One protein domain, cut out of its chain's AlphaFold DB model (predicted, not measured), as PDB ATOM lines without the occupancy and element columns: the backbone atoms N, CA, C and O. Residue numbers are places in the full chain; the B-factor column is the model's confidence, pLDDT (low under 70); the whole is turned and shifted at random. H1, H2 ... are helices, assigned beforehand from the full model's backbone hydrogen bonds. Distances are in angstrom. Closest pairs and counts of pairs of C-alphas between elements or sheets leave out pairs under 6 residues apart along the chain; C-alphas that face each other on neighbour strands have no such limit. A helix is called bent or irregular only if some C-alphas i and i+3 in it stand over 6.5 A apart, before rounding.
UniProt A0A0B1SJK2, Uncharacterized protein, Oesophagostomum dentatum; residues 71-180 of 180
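Overview. This is residues 71 to 180 of the 180 residues of an uncharacterized protein of Oesophagostomum dentatum (UniProt A0A0B1SJK2). Three long helices make a loose, open frame: H1 and H2 form a hairpin that opens as a narrow V from the end where they touch, and H3 folds back from the far end of H2 toward the closed end of the V, standing off from both. A stretch with no named element, residues 161 to 180, loops about at that closed end. The 110 printed residues hold H1, H2 and H3 in that order, with 75 residues in named helices and no named strand, and the class is all helix. The whole is loose, with a radius of gyration of the C-alphas of 17.2 A, and elongated, spanning 51 by 31 by 21 A.

Arrangement. H1, residues 71 to 98, is the longest helix and has a kink of 29 degrees near residue 92. It is neither bent nor irregular, but only just: C-alphas 90 and 93 are 6.5 A apart. H1 touches H2, residues 107 to 133, with residues 93 to 97 alone, and H2 touches it with residues 108 to 112 alone. Their closest C-alphas, of Pro 93 and Gln 109, are 5.9 A apart. This helical hairpin has a shallow tilt of 31 degrees, opposite ways. H3, residues 141 to 160, touches no helix; it and H1 are near each other, with 8 pairs of C-alphas within 10 A. H2 and H3 are only just apart, their closest C-alphas at 8.0 A. Every O i to N i+4 pair is within hydrogen-bond range in H3, 19 of 24 in H1 and 21 of 23 in H2.

Along the chain. H1 begins at C-alpha 71 (-37.074, 6.299, 21.465) and measures 41.5 A. H2 measures 39.1 A and ends at C-alpha 133 (-36.374, -16.216, 4.531). H3 measures 28.3 A and ends at C-alpha 160 (-31.301, 14.860, -13.795).

Size, cuts and confidence. The two C-alphas farthest apart, of Lys 135 and Asp 171, are 52.1 A apart. Residues 71 to 84, 114 to 126 and 143 to 149 stand free. The printed part has no cut, and both links are short. Mean pLDDT of the printed part is 70.4; residues 93 to 108, 134 to 139 and 156 to 180 are under 70.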
ATOM      1  N   LYS A  71     -36.879   7.139  22.657       80.19
ATOM      2  CA  LYS A  71     -37.074   6.299  21.465       80.19
ATOM      3  C   LYS A  71     -38.056   6.935  20.476       80.19
ATOM      4  O   LYS A  71     -37.817   6.890  19.272       80.19
ATOM      5  N   MET A  72     -39.115   7.567  20.979       83.62
ATOM      6  CA  MET A  72     -40.124   8.250  20.166       83.62
ATOM      7  C   MET A  72     -39.593   9.550  19.566       83.62
ATOM      8  O   MET A  72     -39.948   9.885  18.441       83.62
ATOM      9  N   ILE A  73     -38.686  10.245  20.258       85.69
ATOM     10  CA  ILE A  73     -37.989  11.422  19.718       85.69
ATOM     11  C   ILE A  73     -37.058  11.032  18.558       85.69
ATOM     12  O   ILE A  73     -37.019  11.713  17.534       85.69
ATOM     13  N   LEU A  74     -36.328   9.919  18.676       84.25
ATOM     14  CA  LEU A  74     -35.504   9.425  17.569       84.25
ATOM     15  C   LEU A  74     -36.373   9.036  16.361       84.25
ATOM     16  O   LEU A  74     -36.045   9.353  15.216       84.25
ATOM     17  N   LEU A  75     -37.507   8.385  16.625       83.75
ATOM     18  CA  LEU A  75     -38.456   7.981  15.595       83.75
ATOM     19  C   LEU A  75     -39.149   9.186  14.935       83.75
ATOM     20  O   LEU A  75     -39.350   9.191  13.723       83.75
ATOM     21  N   SER A  76     -39.465  10.237  15.693       83.38
ATOM     22  CA  SER A  76     -40.079  11.450  15.147       83.38
ATOM     23  C   SER A  76     -39.125  12.206  14.219       83.38
ATOM     24  O   SER A  76     -39.547  12.645  13.149       83.38
ATOM     25  N   ALA A  77     -37.831  12.276  14.548       83.31
ATOM     26  CA  ALA A  77     -36.814  12.816  13.644       83.31
ATOM     27  C   ALA A  77     -36.743  12.026  12.322       83.31
ATOM     28  O   ALA A  77     -36.656  12.619  11.243       83.31
ATOM     29  N   PHE A  78     -36.856  10.695  12.392       82.81
ATOM     30  CA  PHE A  78     -36.943   9.845  11.203       82.81
ATOM     31  C   PHE A  78     -38.205  10.131  10.371       82.81
ATOM     32  O   PHE A  78     -38.118  10.238   9.147       82.81
ATOM     33  N   PHE A  79     -39.363  10.334  11.008       83.75
ATOM     34  CA  PHE A  79     -40.598  10.695  10.303       83.75
ATOM     35  C   PHE A  79     -40.517  12.053   9.602       83.75
ATOM     36  O   PHE A  79     -41.009  12.181   8.481       83.75
ATOM     37  N   VAL A  80     -39.862  13.048  10.206       85.81
ATOM     38  CA  VAL A  80     -39.635  14.352   9.561       85.81
ATOM     39  C   VAL A  80     -38.756  14.200   8.317       85.81
ATOM     40  O   VAL A  80     -39.101  14.722   7.255       85.81
ATOM     41  N   PHE A  81     -37.661  13.438   8.413       83.88
ATOM     42  CA  PHE A  81     -36.800  13.145   7.262       83.88
ATOM     43  C   PHE A  81     -37.563  12.420   6.143       83.88
ATOM     44  O   PHE A  81     -37.466  12.800   4.974       83.88
ATOM     45  N   TYR A  82     -38.368  11.417   6.498       82.94
ATOM     46  CA  TYR A  82     -39.196  10.690   5.538       82.94
ATOM     47  C   TYR A  82     -40.243  11.599   4.876       82.94
ATOM     48  O   TYR A  82     -40.434  11.534   3.664       82.94
ATOM     49  N   GLY A  83     -40.869  12.505   5.632       83.12
ATOM     50  CA  GLY A  83     -41.806  13.492   5.089       83.12
ATOM     51  C   GLY A  83     -41.164  14.411   4.044       83.12
ATOM     52  O   GLY A  83     -41.751  14.654   2.986       83.12
ATOM     53  N   PHE A  84     -39.929  14.861   4.287       83.69
ATOM     54  CA  PHE A  84     -39.175  15.640   3.301       83.69
ATOM     55  C   PHE A  84     -38.853  14.815   2.047       83.69
ATOM     56  O   PHE A  84     -39.060  15.284   0.927       83.69
ATOM     57  N   HIS A  85     -38.424  13.563   2.229       80.94
ATOM     58  CA  HIS A  85     -38.137  12.639   1.129       80.94
ATOM     59  C   HIS A  85     -39.360  12.412   0.225       80.94
ATOM     60  O   HIS A  85     -39.266  12.539  -0.997       80.94
ATOM     61  N   VAL A  86     -40.526  12.139   0.820       81.81
ATOM     62  CA  VAL A  86     -41.790  11.939   0.093       81.81
ATOM     63  C   VAL A  86     -42.195  13.201  -0.663       81.81
ATOM     64  O   VAL A  86     -42.579  13.123  -1.829       81.81
ATOM     65  N   THR A  87     -42.064  14.369  -0.033       82.06
ATOM     66  CA  THR A  87     -42.384  15.651  -0.678       82.06
ATOM     67  C   THR A  87     -41.528  15.878  -1.926       82.06
ATOM     68  O   THR A  87     -42.061  16.276  -2.960       82.06
ATOM     69  N   LEU A  88     -40.227  15.569  -1.872       76.50
ATOM     70  CA  LEU A  88     -39.349  15.675  -3.039       76.50
ATOM     71  C   LEU A  88     -39.764  14.702  -4.153       76.50
ATOM     72  O   LEU A  88     -39.802  15.086  -5.320       76.50
ATOM     73  N   LEU A  89     -40.110  13.463  -3.799       75.56
ATOM     74  CA  LEU A  89     -40.498  12.433  -4.763       75.56
ATOM     75  C   LEU A  89     -41.804  12.785  -5.496       75.56
ATOM     76  O   LEU A  89     -41.878  12.649  -6.713       75.56
ATOM     77  N   PHE A  90     -42.812  13.290  -4.778       75.31
ATOM     78  CA  PHE A  90     -44.070  13.752  -5.381       75.31
ATOM     79  C   PHE A  90     -43.934  15.094  -6.115       75.31
ATOM     80  O   PHE A  90     -44.687  15.351  -7.053       75.31
ATOM     81  N   GLY A  91     -42.975  15.936  -5.724       73.31
ATOM     82  CA  GLY A  91     -42.638  17.171  -6.435       73.31
ATOM     83  C   GLY A  91     -41.818  16.951  -7.712       73.31
ATOM     84  O   GLY A  91     -41.798  17.809  -8.583       73.31
ATOM     85  N   TYR A  92     -41.161  15.803  -7.874       70.44
ATOM     86  CA  TYR A  92     -40.371  15.491  -9.067       70.44
ATOM     87  C   TYR A  92     -41.188  15.393 -10.375       70.44
ATOM     88  O   TYR A  92     -40.792  16.006 -11.359       70.44
ATOM     89  N   PRO A  93     -42.348  14.710 -10.456       68.69
ATOM     90  CA  PRO A  93     -43.126  14.680 -11.697       68.69
ATOM     91  C   PRO A  93     -43.664  16.054 -12.125       68.69
ATOM     92  O   PRO A  93     -43.943  16.247 -13.308       68.69
ATOM     93  N   THR A  94     -43.806  17.019 -11.209       67.38
ATOM     94  CA  THR A  94     -44.281  18.362 -11.571       67.38
ATOM     95  C   THR A  94     -43.197  19.187 -12.268       67.38
ATOM     96  O   THR A  94     -43.532  19.982 -13.143       67.38
ATOM     97  N   THR A  95     -41.904  18.957 -12.000       64.56
ATOM     98  CA  THR A  95     -40.811  19.646 -12.723       64.56
ATOM     99  C   THR A  95     -40.769  19.262 -14.207       64.56
ATOM    100  O   THR A  95     -40.457  20.097 -15.061       64.56
ATOM    101  N   PHE A  96     -41.180  18.034 -14.547       63.28
ATOM    102  CA  PHE A  96     -41.350  17.604 -15.938       63.28
ATOM    103  C   PHE A  96     -42.459  18.366 -16.668       63.28
ATOM    104  O   PHE A  96     -42.313  18.652 -17.856       63.28
ATOM    105  N   ALA A  97     -43.532  18.749 -15.968       60.12
ATOM    106  CA  ALA A  97     -44.606  19.555 -16.545       60.12
ATOM    107  C   ALA A  97     -44.174  21.012 -16.814       60.12
ATOM    108  O   ALA A  97     -44.663  21.627 -17.762       60.12
ATOM    109  N   PHE A  98     -43.234  21.551 -16.025       55.62
ATOM    110  CA  PHE A  98     -42.745  22.932 -16.147       55.62
ATOM    111  C   PHE A  98     -41.530  23.110 -17.075       55.62
ATOM    112  O   PHE A  98     -41.187  24.241 -17.427       55.62
ATOM    113  N   THR A  99     -40.894  22.027 -17.528       57.66
ATOM    114  CA  THR A  99     -39.748  22.099 -18.448       57.66
ATOM    115  C   THR A  99     -40.215  22.117 -19.909       57.66
ATOM    116  O   THR A  99     -40.769  21.135 -20.402       57.66
ATOM    117  N   LYS A 100     -39.959  23.211 -20.644       50.03
ATOM    118  CA  LYS A 100     -40.433  23.421 -22.035       50.03
ATOM    119  C   LYS A 100     -40.022  22.322 -23.028       50.03
ATOM    120  O   LYS A 100     -40.817  21.983 -23.902       50.03
ATOM    121  N   MET A 101     -38.822  21.746 -22.897       47.88
ATOM    122  CA  MET A 101     -38.370  20.641 -23.764       47.88
ATOM    123  C   MET A 101     -39.116  19.322 -23.511       47.88
ATOM    124  O   MET A 101     -39.193  18.483 -24.405       47.88
ATOM    125  N   LEU A 102     -39.700  19.148 -22.324       51.47
ATOM    126  CA  LEU A 102     -40.295  17.888 -21.876       51.47
ATOM    127  C   LEU A 102     -41.829  17.939 -21.794       51.47
ATOM    128  O   LEU A 102     -42.487  16.923 -22.000       51.47
ATOM    129  N   SER A 103     -42.394  19.142 -21.644       51.50
ATOM    130  CA  SER A 103     -43.827  19.456 -21.779       51.50
ATOM    131  C   SER A 103     -44.418  19.014 -23.130       51.50
ATOM    132  O   SER A 103     -45.616  18.763 -23.239       51.50
ATOM    133  N   LYS A 104     -43.576  18.826 -24.158       51.47
ATOM    134  CA  LYS A 104     -43.981  18.274 -25.461       51.47
ATOM    135  C   LYS A 104     -44.491  16.825 -25.372       51.47
ATOM    136  O   LYS A 104     -45.260  16.409 -26.232       51.47
ATOM    137  N   ASN A 105     -44.100  16.069 -24.341       58.91
ATOM    138  CA  ASN A 105     -44.507  14.680 -24.129       58.91
ATOM    139  C   ASN A 105     -45.344  14.542 -22.847       58.91
ATOM    140  O   ASN A 105     -44.846  14.116 -21.805       58.91
ATOM    141  N   VAL A 106     -46.649  14.822 -22.950       64.62
ATOM    142  CA  VAL A 106     -47.652  14.662 -21.868       64.62
ATOM    143  C   VAL A 106     -47.637  13.248 -21.248       64.62
ATOM    144  O   VAL A 106     -47.956  13.060 -20.077       64.62
ATOM    145  N   TYR A 107     -47.187  12.244 -22.005       67.88
ATOM    146  CA  TYR A 107     -47.095  10.848 -21.573       67.88
ATOM    147  C   TYR A 107     -45.970  10.550 -20.574       67.88
ATOM    148  O   TYR A 107     -45.999   9.497 -19.939       67.88
ATOM    149  N   LEU A 108     -44.984  11.438 -20.402       69.81
ATOM    150  CA  LEU A 108     -43.836  11.143 -19.541       69.81
ATOM    151  C   LEU A 108     -44.222  11.079 -18.058       69.81
ATOM    152  O   LEU A 108     -43.775  10.185 -17.340       69.81
ATOM    153  N   GLN A 109     -45.100  11.981 -17.610       74.62
ATOM    154  CA  GLN A 109     -45.620  11.953 -16.244       74.62
ATOM    155  C   GLN A 109     -46.459  10.690 -15.995       74.62
ATOM    156  O   GLN A 109     -46.315  10.052 -14.954       74.62
ATOM    157  N   ALA A 110     -47.276  10.280 -16.971       77.31
ATOM    158  CA  ALA A 110     -48.044   9.039 -16.888       77.31
ATOM    159  C   ALA A 110     -47.128   7.803 -16.812       77.31
ATOM    160  O   ALA A 110     -47.350   6.916 -15.988       77.31
ATOM    161  N   TYR A 111     -46.059   7.771 -17.612       80.69
ATOM    162  CA  TYR A 111     -45.053   6.711 -17.575       80.69
ATOM    163  C   TYR A 111     -44.333   6.643 -16.222       80.69
ATOM    164  O   TYR A 111     -44.175   5.556 -15.662       80.69
ATOM    165  N   TYR A 112     -43.964   7.797 -15.653       81.12
ATOM    166  CA  TYR A 112     -43.393   7.876 -14.309       81.12
ATOM    167  C   TYR A 112     -44.337   7.278 -13.255       81.12
ATOM    168  O   TYR A 112     -43.908   6.447 -12.457       81.12
ATOM    169  N   SER A 113     -45.629   7.623 -13.282       82.56
ATOM    170  CA  SER A 113     -46.617   7.078 -12.340       82.56
ATOM    171  C   SER A 113     -46.801   5.561 -12.474       82.56
ATOM    172  O   SER A 113     -46.893   4.870 -11.458       82.56
ATOM    173  N   ILE A 114     -46.803   5.022 -13.699       85.50
ATOM    174  CA  ILE A 114     -46.883   3.569 -13.939       85.50
ATOM    175  C   ILE A 114     -45.641   2.860 -13.388       85.50
ATOM    176  O   ILE A 114     -45.759   1.835 -12.711       85.50
ATOM    177  N   MET A 115     -44.450   3.409 -13.637       85.12
ATOM    178  CA  MET A 115     -43.202   2.841 -13.124       85.12
ATOM    179  C   MET A 115     -43.118   2.922 -11.598       85.12
ATOM    180  O   MET A 115     -42.708   1.954 -10.961       85.12
ATOM    181  N   MET A 116     -43.579   4.022 -10.999       84.81
ATOM    182  CA  MET A 116     -43.655   4.176  -9.545       84.81
ATOM    183  C   MET A 116     -44.608   3.150  -8.913       84.81
ATOM    184  O   MET A 116     -44.256   2.521  -7.915       84.81
ATOM    185  N   GLY A 117     -45.779   2.922  -9.519       85.75
ATOM    186  CA  GLY A 117     -46.722   1.890  -9.078       85.75
ATOM    187  C   GLY A 117     -46.189   0.465  -9.258       85.75
ATOM    188  O   GLY A 117     -46.368  -0.389  -8.396       85.75
ATOM    189  N   THR A 118     -45.473   0.199 -10.349       90.81
ATOM    190  CA  THR A 118     -44.851  -1.117 -10.576       90.81
ATOM    191  C   THR A 118     -43.721  -1.373  -9.577       90.81
ATOM    192  O   THR A 118     -43.608  -2.470  -9.028       90.81
ATOM    193  N   GLY A 119     -42.912  -0.352  -9.283       85.75
ATOM    194  CA  GLY A 119     -41.840  -0.424  -8.292       85.75
ATOM    195  C   GLY A 119     -42.353  -0.693  -6.876       85.75
ATOM    196  O   GLY A 119     -41.754  -1.491  -6.160       85.75
ATOM    197  N   SER A 120     -43.484  -0.094  -6.484       85.31
ATOM    198  CA  SER A 120     -44.078  -0.341  -5.163       85.31
ATOM    199  C   SER A 120     -44.623  -1.766  -5.026       85.31
ATOM    200  O   SER A 120     -44.404  -2.401  -3.992       85.31
ATOM    201  N   LEU A 121     -45.248  -2.311  -6.076       90.38
ATOM    202  CA  LEU A 121     -45.675  -3.715  -6.108       90.38
ATOM    203  C   LEU A 121     -44.480  -4.670  -6.002       90.38
ATOM    204  O   LEU A 121     -44.506  -5.596  -5.190       90.38
ATOM    205  N   LEU A 122     -43.419  -4.427  -6.777       89.38
ATOM    206  CA  LEU A 122     -42.212  -5.254  -6.747       89.38
ATOM    207  C   LEU A 122     -41.530  -5.217  -5.373       89.38
ATOM    208  O   LEU A 122     -41.131  -6.263  -4.862       89.38
ATOM    209  N   ALA A 123     -41.437  -4.037  -4.753       84.06
ATOM    210  CA  ALA A 123     -40.902  -3.892  -3.403       84.06
ATOM    211  C   ALA A 123     -41.739  -4.670  -2.376       84.06
ATOM    212  O   ALA A 123     -41.172  -5.373  -1.543       84.06
ATOM    213  N   GLY A 124     -43.073  -4.614  -2.468       84.81
ATOM    214  CA  GLY A 124     -43.968  -5.388  -1.602       84.81
ATOM    215  C   GLY A 124     -43.760  -6.899  -1.730       84.81
ATOM    216  O   GLY A 124     -43.660  -7.593  -0.718       84.81
ATOM    217  N   VAL A 125     -43.615  -7.405  -2.959       86.88
ATOM    218  CA  VAL A 125     -43.319  -8.827  -3.213       86.88
ATOM    219  C   VAL A 125     -41.949  -9.217  -2.657       86.88
ATOM    220  O   VAL A 125     -41.823 -10.260  -2.016       86.88
ATOM    221  N   LEU A 126     -40.930  -8.380  -2.862       84.25
ATOM    222  CA  LEU A 126     -39.577  -8.635  -2.370       84.25
ATOM    223  C   LEU A 126     -39.531  -8.673  -0.839       84.25
ATOM    224  O   LEU A 126     -38.914  -9.569  -0.271       84.25
ATOM    225  N   ILE A 127     -40.233  -7.754  -0.171       82.88
ATOM    226  CA  ILE A 127     -40.357  -7.745   1.292       82.88
ATOM    227  C   ILE A 127     -41.055  -9.014   1.777       82.88
ATOM    228  O   ILE A 127     -40.522  -9.684   2.654       82.88
ATOM    229  N   ALA A 128     -42.196  -9.381   1.183       82.75
ATOM    230  CA  ALA A 128     -42.938 -10.584   1.566       82.75
ATOM    231  C   ALA A 128     -42.103 -11.866   1.394       82.75
ATOM    232  O   ALA A 128     -42.145 -12.763   2.236       82.75
ATOM    233  N   PHE A 129     -41.304 -11.944   0.329       81.94
ATOM    234  CA  PHE A 129     -40.405 -13.070   0.104       81.94
ATOM    235  C   PHE A 129     -39.242 -13.089   1.107       81.94
ATOM    236  O   PHE A 129     -38.966 -14.125   1.715       81.94
ATOM    237  N   CYS A 130     -38.573 -11.953   1.320       74.69
ATOM    238  CA  CYS A 130     -37.432 -11.856   2.230       74.69
ATOM    239  C   CYS A 130     -37.816 -12.036   3.705       74.69
ATOM    240  O   CYS A 130     -37.021 -12.596   4.462       74.69
ATOM    241  N   ASP A 131     -39.023 -11.629   4.103       77.00
ATOM    242  CA  ASP A 131     -39.550 -11.843   5.455       77.00
ATOM    243  C   ASP A 131     -39.667 -13.338   5.789       77.00
ATOM    244  O   ASP A 131     -39.271 -13.776   6.868       77.00
ATOM    245  N   SER A 132     -40.077 -14.158   4.813       71.94
ATOM    246  CA  SER A 132     -40.141 -15.618   4.982       71.94
ATOM    247  C   SER A 132     -38.763 -16.278   5.146       71.94
ATOM    248  O   SER A 132     -38.658 -17.375   5.695       71.94
ATOM    249  N   HIS A 133     -37.700 -15.618   4.672       73.00
ATOM    250  CA  HIS A 133     -36.374 -16.216   4.531       73.00
ATOM    251  C   HIS A 133     -35.381 -15.762   5.613       73.00
ATOM    252  O   HIS A 133     -34.394 -16.456   5.870       73.00
ATOM    253  N   ILE A 134     -35.608 -14.612   6.263       68.81
ATOM    254  CA  ILE A 134     -34.690 -14.037   7.256       68.81
ATOM    255  C   ILE A 134     -35.471 -13.575   8.496       68.81
ATOM    256  O   ILE A 134     -36.266 -12.640   8.444       68.81
ATOM    257  N   LYS A 135     -35.186 -14.174   9.663       59.94
ATOM    258  CA  LYS A 135     -35.734 -13.705  10.950       59.94
ATOM    259  C   LYS A 135     -35.272 -12.267  11.229       59.94
ATOM    260  O   LYS A 135     -34.076 -11.991  11.192       59.94
ATOM    261  N   ASN A 136     -36.213 -11.383  11.572       62.62
ATOM    262  CA  ASN A 136     -36.008  -9.951  11.855       62.62
ATOM    263  C   ASN A 136     -35.631  -9.076  10.639       62.62
ATOM    264  O   ASN A 136     -35.059  -7.994  10.808       62.62
ATOM    265  N   PHE A 137     -35.976  -9.498   9.416       59.91
ATOM    266  CA  PHE A 137     -35.708  -8.713   8.204       59.91
ATOM    267  C   PHE A 137     -36.510  -7.400   8.125       59.91
ATOM    268  O   PHE A 137     -36.056  -6.415   7.544       59.91
ATOM    269  N   GLY A 138     -37.680  -7.347   8.763       57.81
ATOM    270  CA  GLY A 138     -38.580  -6.196   8.676       57.81
ATOM    271  C   GLY A 138     -38.100  -4.905   9.351       57.81
ATOM    272  O   GLY A 138     -38.692  -3.862   9.098       57.81
ATOM    273  N   LEU A 139     -37.055  -4.931  10.196       65.88
ATOM    274  CA  LEU A 139     -36.694  -3.757  11.009       65.88
ATOM    275  C   LEU A 139     -35.410  -3.048  10.557       65.88
ATOM    276  O   LEU A 139     -35.440  -1.870  10.229       65.88
ATOM    277  N   ILE A 140     -34.277  -3.751  10.532       74.06
ATOM    278  CA  ILE A 140     -32.960  -3.140  10.275       74.06
ATOM    279  C   ILE A 140     -32.526  -3.263   8.806       74.06
ATOM    280  O   ILE A 140     -32.166  -2.246   8.211       74.06
ATOM    281  N   PRO A 141     -32.552  -4.452   8.167       74.31
ATOM    282  CA  PRO A 141     -31.991  -4.583   6.823       74.31
ATOM    283  C   PRO A 141     -32.847  -3.878   5.766       74.31
ATOM    284  O   PRO A 141     -32.290  -3.305   4.829       74.31
ATOM    285  N   ILE A 142     -34.171  -3.811   5.952       81.00
ATOM    286  CA  ILE A 142     -35.040  -3.032   5.065       81.00
ATOM    287  C   ILE A 142     -34.743  -1.528   5.135       81.00
ATOM    288  O   ILE A 142     -34.710  -0.855   4.107       81.00
ATOM    289  N   GLN A 143     -34.449  -1.001   6.329       79.00
ATOM    290  CA  GLN A 143     -34.097   0.408   6.504       79.00
ATOM    291  C   GLN A 143     -32.750   0.734   5.853       79.00
ATOM    292  O   GLN A 143     -32.613   1.781   5.223       79.00
ATOM    293  N   ILE A 144     -31.775  -0.174   5.931       81.56
ATOM    294  CA  ILE A 144     -30.479  -0.006   5.257       81.56
ATOM    295  C   ILE A 144     -30.657  -0.008   3.732       81.56
ATOM    296  O   ILE A 144     -30.114   0.866   3.052       81.56
ATOM    297  N   MET A 145     -31.448  -0.938   3.191       80.56
ATOM    298  CA  MET A 145     -31.762  -0.983   1.758       80.56
ATOM    299  C   MET A 145     -32.466   0.302   1.295       80.56
ATOM    300  O   MET A 145     -32.117   0.851   0.249       80.56
ATOM    301  N   GLN A 146     -33.395   0.824   2.102       82.25
ATOM    302  CA  GLN A 146     -34.078   2.090   1.836       82.25
ATOM    303  C   GLN A 146     -33.105   3.274   1.805       82.25
ATOM    304  O   GLN A 146     -33.202   4.120   0.916       82.25
ATOM    305  N   ILE A 147     -32.157   3.348   2.745       83.00
ATOM    306  CA  ILE A 147     -31.139   4.410   2.774       83.00
ATOM    307  C   ILE A 147     -30.255   4.335   1.527       83.00
ATOM    308  O   ILE A 147     -30.050   5.352   0.866       83.00
ATOM    309  N   ALA A 148     -29.782   3.139   1.162       84.38
ATOM    310  CA  ALA A 148     -28.962   2.943  -0.032       84.38
ATOM    311  C   ALA A 148     -29.704   3.376  -1.309       84.38
ATOM    312  O   ALA A 148     -29.164   4.141  -2.111       84.38
ATOM    313  N   LEU A 149     -30.964   2.960  -1.461       81.50
ATOM    314  CA  LEU A 149     -31.798   3.341  -2.600       81.50
ATOM    315  C   LEU A 149     -32.072   4.851  -2.627       81.50
ATOM    316  O   LEU A 149     -32.009   5.471  -3.686       81.50
ATOM    317  N   SER A 150     -32.312   5.458  -1.461       80.56
ATOM    318  CA  SER A 150     -32.535   6.903  -1.336       80.56
ATOM    319  C   SER A 150     -31.302   7.702  -1.752       80.56
ATOM    320  O   SER A 150     -31.447   8.703  -2.443       80.56
ATOM    321  N   ILE A 151     -30.091   7.263  -1.391       83.12
ATOM    322  CA  ILE A 151     -28.839   7.920  -1.807       83.12
ATOM    323  C   ILE A 151     -28.698   7.897  -3.332       83.12
ATOM    324  O   ILE A 151     -28.413   8.932  -3.936       83.12
ATOM    325  N   VAL A 152     -28.945   6.744  -3.960       81.75
ATOM    326  CA  VAL A 152     -28.919   6.612  -5.427       81.75
ATOM    327  C   VAL A 152     -29.972   7.514  -6.068       81.75
ATOM    328  O   VAL A 152     -29.679   8.198  -7.048       81.75
ATOM    329  N   LEU A 153     -31.176   7.570  -5.496       77.31
ATOM    330  CA  LEU A 153     -32.266   8.398  -6.001       77.31
ATOM    331  C   LEU A 153     -31.976   9.895  -5.847       77.31
ATOM    332  O   LEU A 153     -32.229  10.647  -6.783       77.31
ATOM    333  N   TYR A 154     -31.398  10.339  -4.729       78.19
ATOM    334  CA  TYR A 154     -30.967  11.729  -4.557       78.19
ATOM    335  C   TYR A 154     -29.854  12.092  -5.539       78.19
ATOM    336  O   TYR A 154     -29.908  13.157  -6.150       78.19
ATOM    337  N   PHE A 155     -28.885  11.198  -5.748       77.56
ATOM    338  CA  PHE A 155     -27.830  11.404  -6.734       77.56
ATOM    339  C   PHE A 155     -28.402  11.522  -8.151       77.56
ATOM    340  O   PHE A 155     -28.069  12.458  -8.873       77.56
ATOM    341  N   LEU A 156     -29.321  10.630  -8.526       69.75
ATOM    342  CA  LEU A 156     -29.993  10.672  -9.822       69.75
ATOM    343  C   LEU A 156     -30.878  11.915  -9.965       69.75
ATOM    344  O   LEU A 156     -30.909  12.529 -11.026       69.75
ATOM    345  N   THR A 157     -31.564  12.325  -8.900       68.38
ATOM    346  CA  THR A 157     -32.385  13.543  -8.885       68.38
ATOM    347  C   THR A 157     -31.513  14.774  -9.103       68.38
ATOM    348  O   THR A 157     -31.852  15.599  -9.942       68.38
ATOM    349  N   ILE A 158     -30.358  14.875  -8.442       68.62
ATOM    350  CA  ILE A 158     -29.394  15.966  -8.663       68.62
ATOM    351  C   ILE A 158     -28.802  15.900 -10.079       68.62
ATOM    352  O   ILE A 158     -28.650  16.929 -10.726       68.62
ATOM    353  N   ALA A 159     -28.499  14.703 -10.586       63.66
ATOM    354  CA  ALA A 159     -27.935  14.524 -11.924       63.66
ATOM    355  C   ALA A 159     -28.933  14.857 -13.048       63.66
ATOM    356  O   ALA A 159     -28.531  15.305 -14.120       63.66
ATOM    357  N   THR A 160     -30.227  14.624 -12.816       60.88
ATOM    358  CA  THR A 160     -31.301  14.860 -13.795       60.88
ATOM    359  C   THR A 160     -31.894  16.264 -13.696       60.88
ATOM    360  O   THR A 160     -32.272  16.831 -14.722       60.88
ATOM    361  N   THR A 161     -31.949  16.848 -12.496       54.09
ATOM    362  CA  THR A 161     -32.557  18.161 -12.244       54.09
ATOM    363  C   THR A 161     -31.559  19.275 -12.553       54.09
ATOM    364  O   THR A 161     -30.588  19.473 -11.828       54.09
ATOM    365  N   ALA A 162     -31.808  20.039 -13.620       51.59
ATOM    366  CA  ALA A 162     -31.084  21.283 -13.879       51.59
ATOM    367  C   ALA A 162     -31.355  22.305 -12.756       51.59
ATOM    368  O   ALA A 162     -32.477  22.392 -12.248       51.59
ATOM    369  N   ASN A 163     -30.332  23.097 -12.417       46.50
ATOM    370  CA  ASN A 163     -30.190  23.965 -11.230       46.50
ATOM    371  C   ASN A 163     -31.362  24.951 -10.958       46.50
ATOM    372  O   ASN A 163     -31.425  25.545  -9.888       46.50
ATOM    373  N   LEU A 164     -32.306  25.142 -11.892       48.81
ATOM    374  CA  LEU A 164     -33.366  26.162 -11.800       48.81
ATOM    375  C   LEU A 164     -34.782  25.707 -12.232       48.81
ATOM    376  O   LEU A 164     -35.700  26.528 -12.230       48.81
ATOM    377  N   SER A 165     -35.015  24.422 -12.547       47.53
ATOM    378  CA  SER A 165     -36.324  23.977 -13.097       47.53
ATOM    379  C   SER A 165     -37.495  23.964 -12.096       47.53
ATOM    380  O   SER A 165     -38.651  23.878 -12.500       47.53
ATOM    381  N   THR A 166     -37.222  24.083 -10.791       47.59
ATOM    382  CA  THR A 166     -38.258  24.072  -9.738       47.59
ATOM    383  C   THR A 166     -38.957  25.428  -9.569       47.59
ATOM    384  O   THR A 166     -40.042  25.483  -8.998       47.59
ATOM    385  N   ILE A 167     -38.349  26.533 -10.025       45.81
ATOM    386  CA  ILE A 167     -38.805  27.903  -9.700       45.81
ATOM    387  C   ILE A 167     -39.087  28.741 -10.960       45.81
ATOM    388  O   ILE A 167     -39.899  29.664 -10.905       45.81
ATOM    389  N   GLN A 168     -38.485  28.421 -12.110       43.44
ATOM    390  CA  GLN A 168     -38.725  29.130 -13.371       43.44
ATOM    391  C   GLN A 168     -38.824  28.164 -14.560       43.44
ATOM    392  O   GLN A 168     -38.160  27.132 -14.600       43.44
ATOM    393  N   THR A 169     -39.624  28.532 -15.568       43.66
ATOM    394  CA  THR A 169     -39.629  27.886 -16.890       43.66
ATOM    395  C   THR A 169     -38.347  28.270 -17.630       43.66
ATOM    396  O   THR A 169     -38.340  29.221 -18.415       43.66
ATOM    397  N   VAL A 170     -37.241  27.602 -17.318       48.66
ATOM    398  CA  VAL A 170     -35.938  27.880 -17.931       48.66
ATOM    399  C   VAL A 170     -35.773  27.021 -19.191       48.66
ATOM    400  O   VAL A 170     -36.148  25.851 -19.206       48.66
ATOM    401  N   ASP A 171     -35.234  27.618 -20.256       50.56
ATOM    402  CA  ASP A 171     -34.870  26.967 -21.527       50.56
ATOM    403  C   ASP A 171     -33.497  26.239 -21.446       50.56
ATOM    404  O   ASP A 171     -32.915  25.907 -22.475       50.56
ATOM    405  N   ASP A 172     -32.971  25.982 -20.237       48.59
ATOM    406  CA  ASP A 172     -31.616  25.452 -20.022       48.59
ATOM    407  C   ASP A 172     -31.556  23.921 -19.964       48.59
ATOM    408  O   ASP A 172     -32.383  23.237 -19.353       48.59
ATOM    409  N   GLU A 173     -30.509  23.404 -20.604       53.31
ATOM    410  CA  GLU A 173     -30.182  21.991 -20.757       53.31
ATOM    411  C   GLU A 173     -29.827  21.314 -19.415       53.31
ATOM    412  O   GLU A 173     -29.202  21.901 -18.531       53.31
ATOM    413  N   SER A 174     -30.203  20.035 -19.270       46.44
ATOM    414  CA  SER A 174     -29.780  19.191 -18.141       46.44
ATOM    415  C   SER A 174     -28.254  19.100 -18.082       46.44
ATOM    416  O   SER A 174     -27.599  18.904 -19.105       46.44
ATOM    417  N   MET A 175     -27.688  19.208 -16.877       51.66
ATOM    418  CA  MET A 175     -26.243  19.349 -16.691       51.66
ATOM    419  C   MET A 175     -25.452  18.140 -17.217       51.66
ATOM    420  O   MET A 175     -24.351  18.344 -17.716       51.66
ATOM    421  N   TRP A 176     -25.996  16.909 -17.161       44.81
ATOM    422  CA  TRP A 176     -25.268  15.691 -17.566       44.81
ATOM    423  C   TRP A 176     -26.015  14.680 -18.447       44.81
ATOM    424  O   TRP A 176     -25.344  13.916 -19.140       44.81
ATOM    425  N   ILE A 177     -27.352  14.632 -18.472       51.06
ATOM    426  CA  ILE A 177     -28.077  13.588 -19.221       51.06
ATOM    427  C   ILE A 177     -28.991  14.232 -20.258       51.06
ATOM    428  O   ILE A 177     -29.982  14.880 -19.931       51.06
ATOM    429  N   ARG A 178     -28.643  14.029 -21.531       49.75
ATOM    430  CA  ARG A 178     -29.417  14.488 -22.686       49.75
ATOM    431  C   ARG A 178     -30.513  13.467 -23.006       49.75
ATOM    432  O   ARG A 178     -30.166  12.318 -23.281       49.75
ATOM    433  N   PRO A 179     -31.801  13.840 -23.027       43.44
ATOM    434  CA  PRO A 179     -32.783  13.068 -23.768       43.44
ATOM    435  C   PRO A 179     -32.569  13.345 -25.265       43.44
ATOM    436  O   PRO A 179     -32.720  14.479 -25.715       43.44
ATOM    437  N   THR A 180     -32.137  12.329 -26.013       35.47
ATOM    438  CA  THR A 180     -32.231  12.293 -27.486       35.47
ATOM    439  C   THR A 180     -33.674  12.249 -27.949       35.47
ATOM    440  O   THR A 180     -34.460  11.523 -27.298       35.47
TER     441      THR A 180